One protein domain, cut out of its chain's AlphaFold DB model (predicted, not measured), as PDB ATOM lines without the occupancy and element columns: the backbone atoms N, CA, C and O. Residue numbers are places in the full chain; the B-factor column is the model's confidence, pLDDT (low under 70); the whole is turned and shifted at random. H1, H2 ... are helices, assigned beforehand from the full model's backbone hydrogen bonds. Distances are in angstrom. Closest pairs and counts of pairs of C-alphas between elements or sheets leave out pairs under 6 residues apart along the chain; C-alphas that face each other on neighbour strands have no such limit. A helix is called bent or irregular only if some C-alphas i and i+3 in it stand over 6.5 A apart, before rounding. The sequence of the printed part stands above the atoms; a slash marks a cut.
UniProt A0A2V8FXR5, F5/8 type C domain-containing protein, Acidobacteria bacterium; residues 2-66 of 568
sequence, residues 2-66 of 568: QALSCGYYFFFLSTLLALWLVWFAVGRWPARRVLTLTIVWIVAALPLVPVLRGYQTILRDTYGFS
ATOM      1  N   GLN A   2     150.634 139.729  38.996       72.06
ATOM      2  CA  GLN A   2     151.960 139.668  39.656       72.06
ATOM      3  C   GLN A   2     151.962 140.182  41.108       72.06
ATOM      4  O   GLN A   2     152.536 139.550  41.985       72.06
ATOM      5  N   ALA A   3     151.228 141.265  41.385       75.94
ATOM      6  CA  ALA A   3     151.063 141.800  42.739       75.94
ATOM      7  C   ALA A   3     150.344 140.853  43.722       75.94
ATOM      8  O   ALA A   3     150.588 140.933  44.919       75.94
ATOM      9  N   LEU A   4     149.471 139.966  43.225       76.19
ATOM     10  CA  LEU A   4     148.767 138.967  44.041       76.19
ATOM     11  C   LEU A   4     149.647 137.746  44.332       76.19
ATOM     12  O   LEU A   4     149.441 137.077  45.334       76.19
ATOM     13  N   SER A   5     150.618 137.460  43.462       78.00
ATOM     14  CA  SER A   5     151.520 136.311  43.600       78.00
ATOM     15  C   SER A   5     152.804 136.650  44.360       78.00
ATOM     16  O   SER A   5     153.385 135.780  44.997       78.00
ATOM     17  N   CYS A   6     153.272 137.902  44.298       84.75
ATOM     18  CA  CYS A   6     154.491 138.337  44.975       84.75
ATOM     19  C   CYS A   6     154.410 139.816  45.379       84.75
ATOM     20  O   CYS A   6     154.536 140.716  44.543       84.75
ATOM     21  N   GLY A   7     154.273 140.069  46.685       82.81
ATOM     22  CA  GLY A   7     154.206 141.427  47.234       82.81
ATOM     23  C   GLY A   7     155.434 142.282  46.899       82.81
ATOM     24  O   GLY A   7     155.287 143.456  46.586       82.81
ATOM     25  N   TYR A   8     156.639 141.699  46.852       88.62
ATOM     26  CA  TYR A   8     157.870 142.421  46.491       88.62
ATOM     27  C   TYR A   8     157.769 143.100  45.121       88.62
ATOM     28  O   TYR A   8     158.052 144.291  44.980       88.62
ATOM     29  N   TYR A   9     157.323 142.361  44.103       89.25
ATOM     30  CA  TYR A   9     157.276 142.883  42.741       89.25
ATOM     31  C   TYR A   9     156.186 143.929  42.536       89.25
ATOM     32  O   TYR A   9     156.329 144.754  41.639       89.25
ATOM     33  N   PHE A  10     155.162 143.981  43.392       87.12
ATOM     34  CA  PHE A  10     154.238 145.115  43.416       87.12
ATOM     35  C   PHE A  10     154.972 146.431  43.724       87.12
ATOM     36  O   PHE A  10     154.871 147.385  42.949       87.12
ATOM     37  N   PHE A  11     155.771 146.478  44.795       89.56
ATOM     38  CA  PHE A  11     156.509 147.685  45.192       89.56
ATOM     39  C   PHE A  11     157.652 148.023  44.226       89.56
ATOM     40  O   PHE A  11     157.834 149.181  43.831       89.56
ATOM     41  N   PHE A  12     158.414 147.016  43.802       93.44
ATOM     42  CA  PHE A  12     159.594 147.234  42.962       93.44
ATOM     43  C   PHE A  12     159.216 147.686  41.554       93.44
ATOM     44  O   PHE A  12     159.768 148.668  41.051       93.44
ATOM     45  N   LEU A  13     158.210 147.049  40.948       91.81
ATOM     46  CA  LEU A  13     157.699 147.470  39.647       91.81
ATOM     47  C   LEU A  13     157.070 148.863  39.725       91.81
ATOM     48  O   LEU A  13     157.274 149.666  38.819       91.81
ATOM     49  N   SER A  14     156.365 149.188  40.815       90.25
ATOM     50  CA  SER A  14     155.809 150.533  41.022       90.25
ATOM     51  C   SER A  14     156.896 151.610  41.024       90.25
ATOM     52  O   SER A  14     156.698 152.675  40.441       90.25
ATOM     53  N   THR A  15     158.070 151.315  41.591       94.25
ATOM     54  CA  THR A  15     159.231 152.221  41.553       94.25
ATOM     55  C   THR A  15     159.698 152.457  40.115       94.25
ATOM     56  O   THR A  15     159.837 153.603  39.685       94.25
ATOM     57  N   LEU A  16     159.875 151.388  39.329       95.88
ATOM     58  CA  LEU A  16     160.269 151.489  37.920       95.88
ATOM     59  C   LEU A  16     159.219 152.233  37.075       95.88
ATOM     60  O   LEU A  16     159.572 153.082  36.256       95.88
ATOM     61  N   LEU A  17     157.929 151.959  37.292       93.31
ATOM     62  CA  LEU A  17     156.825 152.612  36.584       93.31
ATOM     63  C   LEU A  17     156.708 154.096  36.941       93.31
ATOM     64  O   LEU A  17     156.482 154.913  36.051       93.31
ATOM     65  N   ALA A  18     156.916 154.473  38.205       93.25
ATOM     66  CA  ALA A  18     156.951 155.875  38.610       93.25
ATOM     67  C   ALA A  18     158.071 156.631  37.876       93.25
ATOM     68  O   ALA A  18     157.829 157.689  37.293       93.25
ATOM     69  N   LEU A  19     159.274 156.050  37.815       95.62
ATOM     70  CA  LEU A  19     160.394 156.613  37.053       95.62
ATOM     71  C   LEU A  19     160.078 156.700  35.557       95.62
ATOM     72  O   LEU A  19     160.398 157.703  34.918       95.62
ATOM     73  N   TRP A  20     159.418 155.683  35.001       96.19
ATOM     74  CA  TRP A  20     158.976 155.674  33.608       96.19
ATOM     75  C   TRP A  20     157.991 156.813  33.328       96.19
ATOM     76  O   TRP A  20     158.158 157.549  32.358       96.19
ATOM     77  N   LEU A  21     157.006 157.038  34.200       94.06
ATOM     78  CA  LEU A  21     156.035 158.127  34.050       94.06
ATOM     79  C   LEU A  21     156.697 159.501  34.157       94.06
ATOM     80  O   LEU A  21     156.439 160.381  33.331       94.06
ATOM     81  N   VAL A  22     157.614 159.673  35.111       93.94
ATOM     82  CA  VAL A  22     158.434 160.888  35.222       93.94
ATOM     83  C   VAL A  22     159.248 161.112  33.943       93.94
ATOM     84  O   VAL A  22     159.368 162.248  33.466       93.94
ATOM     85  N   TRP A  23     159.771 160.040  33.342       94.94
ATOM     86  CA  TRP A  23     160.574 160.125  32.132       94.94
ATOM     87  C   TRP A  23     159.758 160.325  30.844       94.94
ATOM     88  O   TRP A  23     160.185 161.089  29.991       94.94
ATOM     89  N   PHE A  24     158.602 159.704  30.645       94.19
ATOM     90  CA  PHE A  24     157.905 159.761  29.349       94.19
ATOM     91  C   PHE A  24     156.637 160.619  29.349       94.19
ATOM     92  O   PHE A  24     156.256 161.125  28.291       94.19
ATOM     93  N   ALA A  25     155.995 160.811  30.506       91.75
ATOM     94  CA  ALA A  25     154.684 161.452  30.592       91.75
ATOM     95  C   ALA A  25     154.740 162.907  31.084       91.75
ATOM     96  O   ALA A  25     154.106 163.782  30.483       91.75
ATOM     97  N   VAL A  26     155.504 163.185  32.148       89.12
ATOM     98  CA  VAL A  26     155.516 164.501  32.813       89.12
ATOM     99  C   VAL A  26     155.887 165.628  31.839       89.12
ATOM    100  O   VAL A  26     156.936 165.600  31.188       89.12
ATOM    101  N   GLY A  27     155.005 166.630  31.734       87.19
ATOM    102  CA  GLY A  27     155.170 167.808  30.875       87.19
ATOM    103  C   GLY A  27     154.959 167.572  29.371       87.19
ATOM    104  O   GLY A  27     155.234 168.468  28.580       87.19
ATOM    105  N   ARG A  28     154.513 166.376  28.953       87.56
ATOM    106  CA  ARG A  28     154.269 166.019  27.537       87.56
ATOM    107  C   ARG A  28     152.866 165.477  27.297       87.56
ATOM    108  O   ARG A  28     152.290 165.716  26.241       87.56
ATOM    109  N   TRP A  29     152.345 164.683  28.227       93.19
ATOM    110  CA  TRP A  29     151.038 164.064  28.051       93.19
ATOM    111  C   TRP A  29     149.920 165.061  28.361       93.19
ATOM    112  O   TRP A  29     150.012 165.780  29.356       93.19
ATOM    113  N   PRO A  30     148.847 165.093  27.550       94.06
ATOM    114  CA  PRO A  30     147.685 165.909  27.868       94.06
ATOM    115  C   PRO A  30     147.029 165.399  29.155       94.06
ATOM    116  O   PRO A  30     147.013 164.188  29.406       94.06
ATOM    117  N   ALA A  31     146.424 166.304  29.929       91.44
ATOM    118  CA  ALA A  31     145.765 165.977  31.197       91.44
ATOM    119  C   ALA A  31     144.763 164.818  31.060       91.44
ATOM    120  O   ALA A  31     144.725 163.932  31.905       91.44
ATOM    121  N   ARG A  32     144.036 164.751  29.934       93.75
ATOM    122  CA  ARG A  32     143.113 163.649  29.622       93.75
ATOM    123  C   ARG A  32     143.797 162.279  29.622       93.75
ATOM    124  O   ARG A  32     143.241 161.334  30.162       93.75
ATOM    125  N   ARG A  33     145.001 162.159  29.049       94.12
ATOM    126  CA  ARG A  33     145.740 160.883  29.008       94.12
ATOM    127  C   ARG A  33     146.248 160.493  30.396       94.12
ATOM    128  O   ARG A  33     146.196 159.317  30.739       94.12
ATOM    129  N   VAL A  34     146.709 161.469  31.182       90.38
ATOM    130  CA  VAL A  34     147.096 161.245  32.584       90.38
ATOM    131  C   VAL A  34     145.890 160.757  33.384       90.38
ATOM    132  O   VAL A  34     145.982 159.718  34.022       90.38
ATOM    133  N   LEU A  35     144.739 161.424  33.251       91.94
ATOM    134  CA  LEU A  35     143.491 161.024  33.900       91.94
ATOM    135  C   LEU A  35     143.069 159.603  33.505       91.94
ATOM    136  O   LEU A  35     142.757 158.803  34.379       91.94
ATOM    137  N   THR A  36     143.097 159.261  32.211       94.12
ATOM    138  CA  THR A  36     142.784 157.900  31.749       94.12
ATOM    139  C   THR A  36     143.711 156.866  32.382       94.12
ATOM    140  O   THR A  36     143.229 155.853  32.881       94.12
ATOM    141  N   LEU A  37     145.023 157.121  32.410       91.75
ATOM    142  CA  LEU A  37     145.976 156.219  33.057       91.75
ATOM    143  C   LEU A  37     145.678 156.068  34.555       91.75
ATOM    144  O   LEU A  37     145.673 154.947  35.057       91.75
ATOM    145  N   THR A  38     145.414 157.174  35.255       89.50
ATOM    146  CA  THR A  38     145.079 157.171  36.682       89.50
ATOM    147  C   THR A  38     143.815 156.361  36.958       89.50
ATOM    148  O   THR A  38     143.822 155.536  37.867       89.50
ATOM    149  N   ILE A  39     142.758 156.525  36.153       94.81
ATOM    150  CA  ILE A  39     141.520 155.740  36.281       94.81
ATOM    151  C   ILE A  39     141.811 154.249  36.084       94.81
ATOM    152  O   ILE A  39     141.402 153.439  36.910       94.81
ATOM    153  N   VAL A  40     142.555 153.882  35.035       93.19
ATOM    154  CA  VAL A  40     142.926 152.481  34.775       93.19
ATOM    155  C   VAL A  40     143.719 151.895  35.943       93.19
ATOM    156  O   VAL A  40     143.454 150.772  36.360       93.19
ATOM    157  N   TRP A  41     144.658 152.657  36.507       88.75
ATOM    158  CA  TRP A  41     145.421 152.251  37.687       88.75
ATOM    159  C   TRP A  41     144.537 152.031  38.912       88.75
ATOM    160  O   TRP A  41     144.677 151.006  39.572       88.75
ATOM    161  N   ILE A  42     143.617 152.954  39.201       90.81
ATOM    162  CA  ILE A  42     142.679 152.822  40.323       90.81
ATOM    163  C   ILE A  42     141.826 151.565  40.141       90.81
ATOM    164  O   ILE A  42     141.761 150.738  41.047       90.81
ATOM    165  N   VAL A  43     141.241 151.370  38.957       93.75
ATOM    166  CA  VAL A  43     140.424 150.187  38.649       93.75
ATOM    167  C   VAL A  43     141.234 148.897  38.789       93.75
ATOM    168  O   VAL A  43     140.740 147.926  39.356       93.75
ATOM    169  N   ALA A  44     142.492 148.886  38.340       88.31
ATOM    170  CA  ALA A  44     143.375 147.730  38.479       88.31
ATOM    171  C   ALA A  44     143.825 147.471  39.930       88.31
ATOM    172  O   ALA A  44     144.106 146.325  40.282       88.31
ATOM    173  N   ALA A  45     143.901 148.509  40.769       86.94
ATOM    174  CA  ALA A  45     144.306 148.410  42.170       86.94
ATOM    175  C   ALA A  45     143.143 148.066  43.115       86.94
ATOM    176  O   ALA A  45     143.382 147.462  44.158       86.94
ATOM    177  N   LEU A  46     141.895 148.399  42.759       91.75
ATOM    178  CA  LEU A  46     140.705 148.138  43.582       91.75
ATOM    179  C   LEU A  46     140.591 146.675  44.061       91.75
ATOM    180  O   LEU A  46     140.381 146.473  45.258       91.75
ATOM    181  N   PRO A  47     140.811 145.646  43.215       90.75
ATOM    182  CA  PRO A  47     140.779 144.250  43.660       90.75
ATOM    183  C   PRO A  47     141.859 143.882  44.689       90.75
ATOM    184  O   PRO A  47     141.723 142.875  45.377       90.75
ATOM    185  N   LEU A  48     142.935 144.670  44.807       88.38
ATOM    186  CA  LEU A  48     144.004 144.436  45.785       88.38
ATOM    187  C   LEU A  48     143.641 144.960  47.179       88.38
ATOM    188  O   LEU A  48     144.257 144.548  48.157       88.38
ATOM    189  N   VAL A  49     142.653 145.854  47.291       91.00
ATOM    190  CA  VAL A  49     142.324 146.548  48.547       91.00
ATOM    191  C   VAL A  49     141.987 145.586  49.694       91.00
ATOM    192  O   VAL A  49     142.560 145.775  50.766       91.00
ATOM    193  N   PRO A  50     141.144 144.543  49.530       92.56
ATOM    194  CA  PRO A  50     140.843 143.623  50.631       92.56
ATOM    195  C   PRO A  50     142.088 142.885  51.137       92.56
ATOM    196  O   PRO A  50     142.292 142.765  52.343       92.56
ATOM    197  N   VAL A  51     142.958 142.458  50.215       88.12
ATOM    198  CA  VAL A  51     144.210 141.760  50.534       88.12
ATOM    199  C   VAL A  51     145.175 142.698  51.261       88.12
ATOM    200  O   VAL A  51     145.684 142.356  52.326       88.12
ATOM    201  N   LEU A  52     145.389 143.907  50.733       87.31
ATOM    202  CA  LEU A  52     146.261 144.913  51.349       87.31
ATOM    203  C   LEU A  52     145.749 145.349  52.726       87.31
ATOM    204  O   LEU A  52     146.548 145.522  53.643       87.31
ATOM    205  N   ARG A  53     144.427 145.466  52.900       92.00
ATOM    206  CA  ARG A  53     143.808 145.760  54.198       92.00
ATOM    207  C   ARG A  53     144.026 144.626  55.197       92.00
ATOM    208  O   ARG A  53     144.309 144.910  56.357       92.00
ATOM    209  N   GLY A  54     143.954 143.369  54.759       90.75
ATOM    210  CA  GLY A  54     144.313 142.210  55.581       90.75
ATOM    211  C   GLY A  54     145.770 142.269  56.047       90.75
ATOM    212  O   GLY A  54     146.038 142.159  57.241       90.75
ATOM    213  N   TYR A  55     146.703 142.551  55.131       87.25
ATOM    214  CA  TYR A  55     148.116 142.746  55.473       87.25
ATOM    215  C   TYR A  55     148.339 143.912  56.438       87.25
ATOM    216  O   TYR A  55     149.126 143.778  57.369       87.25
ATOM    217  N   GLN A  56     147.657 145.042  56.245       90.38
ATOM    218  CA  GLN A  56     147.755 146.182  57.153       90.38
ATOM    219  C   GLN A  56     147.224 145.834  58.546       90.38
ATOM    220  O   GLN A  56     147.922 146.063  59.532       90.38
ATOM    221  N   THR A  57     146.054 145.193  58.608       93.62
ATOM    222  CA  THR A  57     145.426 144.783  59.868       93.62
ATOM    223  C   THR A  57     146.350 143.843  60.638       93.62
ATOM    224  O   THR A  57     146.684 144.104  61.785       93.62
ATOM    225  N   ILE A  58     146.841 142.782  59.993       90.81
ATOM    226  CA  ILE A  58     147.677 141.776  60.655       90.81
ATOM    227  C   ILE A  58     149.062 142.350  60.968       90.81
ATOM    228  O   ILE A  58     149.480 142.367  62.124       90.81
ATOM    229  N   LEU A  59     149.796 142.833  59.961       89.62
ATOM    230  CA  LEU A  59     151.201 143.191  60.150       89.62
ATOM    231  C   LEU A  59     151.377 144.480  60.957       89.62
ATOM    232  O   LEU A  59     152.325 144.562  61.725       89.62
ATOM    233  N   ARG A  60     150.506 145.487  60.807       89.31
ATOM    234  CA  ARG A  60     150.673 146.798  61.463       89.31
ATOM    235  C   ARG A  60     149.735 146.980  62.640       89.31
ATOM    236  O   ARG A  60     150.201 147.281  63.740       89.31
ATOM    237  N   ASP A  61     148.439 146.796  62.420       92.12
ATOM    238  CA  ASP A  61     147.440 147.153  63.426       92.12
ATOM    239  C   ASP A  61     147.457 146.160  64.596       92.12
ATOM    240  O   ASP A  61     147.403 146.599  65.741       92.12
ATOM    241  N   THR A  62     147.653 144.865  64.331       92.56
ATOM    242  CA  THR A  62     147.816 143.831  65.363       92.56
ATOM    243  C   THR A  62     149.261 143.748  65.850       92.56
ATOM    244  O   THR A  62     149.518 144.005  67.020       92.56
ATOM    245  N   TYR A  63     150.220 143.431  64.973       91.44
ATOM    246  CA  TYR A  63     151.581 143.076  65.408       91.44
ATOM    247  C   TYR A  63     152.601 144.222  65.410       91.44
ATOM    248  O   TYR A  63     153.655 144.090  66.020       91.44
ATOM    249  N   GLY A  64     152.333 145.349  64.740       89.31
ATOM    250  CA  GLY A  64     153.286 146.468  64.677       89.31
ATOM    251  C   GLY A  64     154.609 146.143  63.968       89.31
ATOM    252  O   GLY A  64     155.614 146.816  64.193       89.31
ATOM    253  N   PHE A  65     154.630 145.126  63.108       89.38
ATOM    254  CA  PHE A  65     155.825 144.682  62.411       89.38
ATOM    255  C   PHE A  65     156.436 145.767  61.525       89.38
ATOM    256  O   PHE A  65     155.753 146.490  60.794       89.38
ATOM    257  N   SER A  66     157.763 145.819  61.554       88.06
ATOM    258  CA  SER A  66     158.605 146.619  60.671       88.06
ATOM    259  C   SER A  66     159.983 145.963  60.564       88.06
ATOM    260  O   SER A  66     160.333 145.111  61.381       88.06
TER     261      SER A  66
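This is residues 2 to 66 of the 568 residues of the protein "F5/8 type C domain-containing protein" of Acidobacteria bacterium (UniProt A0A2V8FXR5). The long bent helix H3 and helix H2 make an open U: H2 runs along one side, arm H3a runs back along the other across an empty gap, and arm H3b turns off beyond the open end. Short H1 sits at H2's start. The printed part has 65 residues, three named helices in the order H1, H2, H3 and no named strand: all helix. It is loose, radius of gyration of the C-alphas 14.9 A, a rod spanning 44 by 20 by 20 A.

H3, residues 31 to 62, was assigned as one helix by its hydrogen bonds but is bent: C-alphas 47 and 50 are 7.0 A apart. H3a, residues 31 to 47, 25.5 A, begins at C-alpha (145.765, 165.977, 31.197) and is irregular: C-alphas 44 and 47 are 6.8 A apart. H3b, residues 50 to 62, 16.3 A, ends at C-alpha (147.816, 143.831, 65.363). H2 is residues 7 to 24, 25.9 A; H1 is residues 2 to 5.

H3a and H3b stand at a steep tilt of 69 degrees, only just short of about perpendicular. H2 is apart from both arms. H1 and H2 touch only at the corner, closest C-alphas Ala 3 and Phe 10, 4.6 A, with residues 9 to 10 of H2 alone. O i to N i+4 pairs within hydrogen-bond range are 13 of 14 in H2, 12 of 13 in H3a and 8 of 9 in H3b; H1 is too short for one.

The C-alphas farthest apart, of Arg 28 and Tyr 63, are 44.4 A apart. The printed part has no cut and no long link; no printed residue is under 70 in pLDDT.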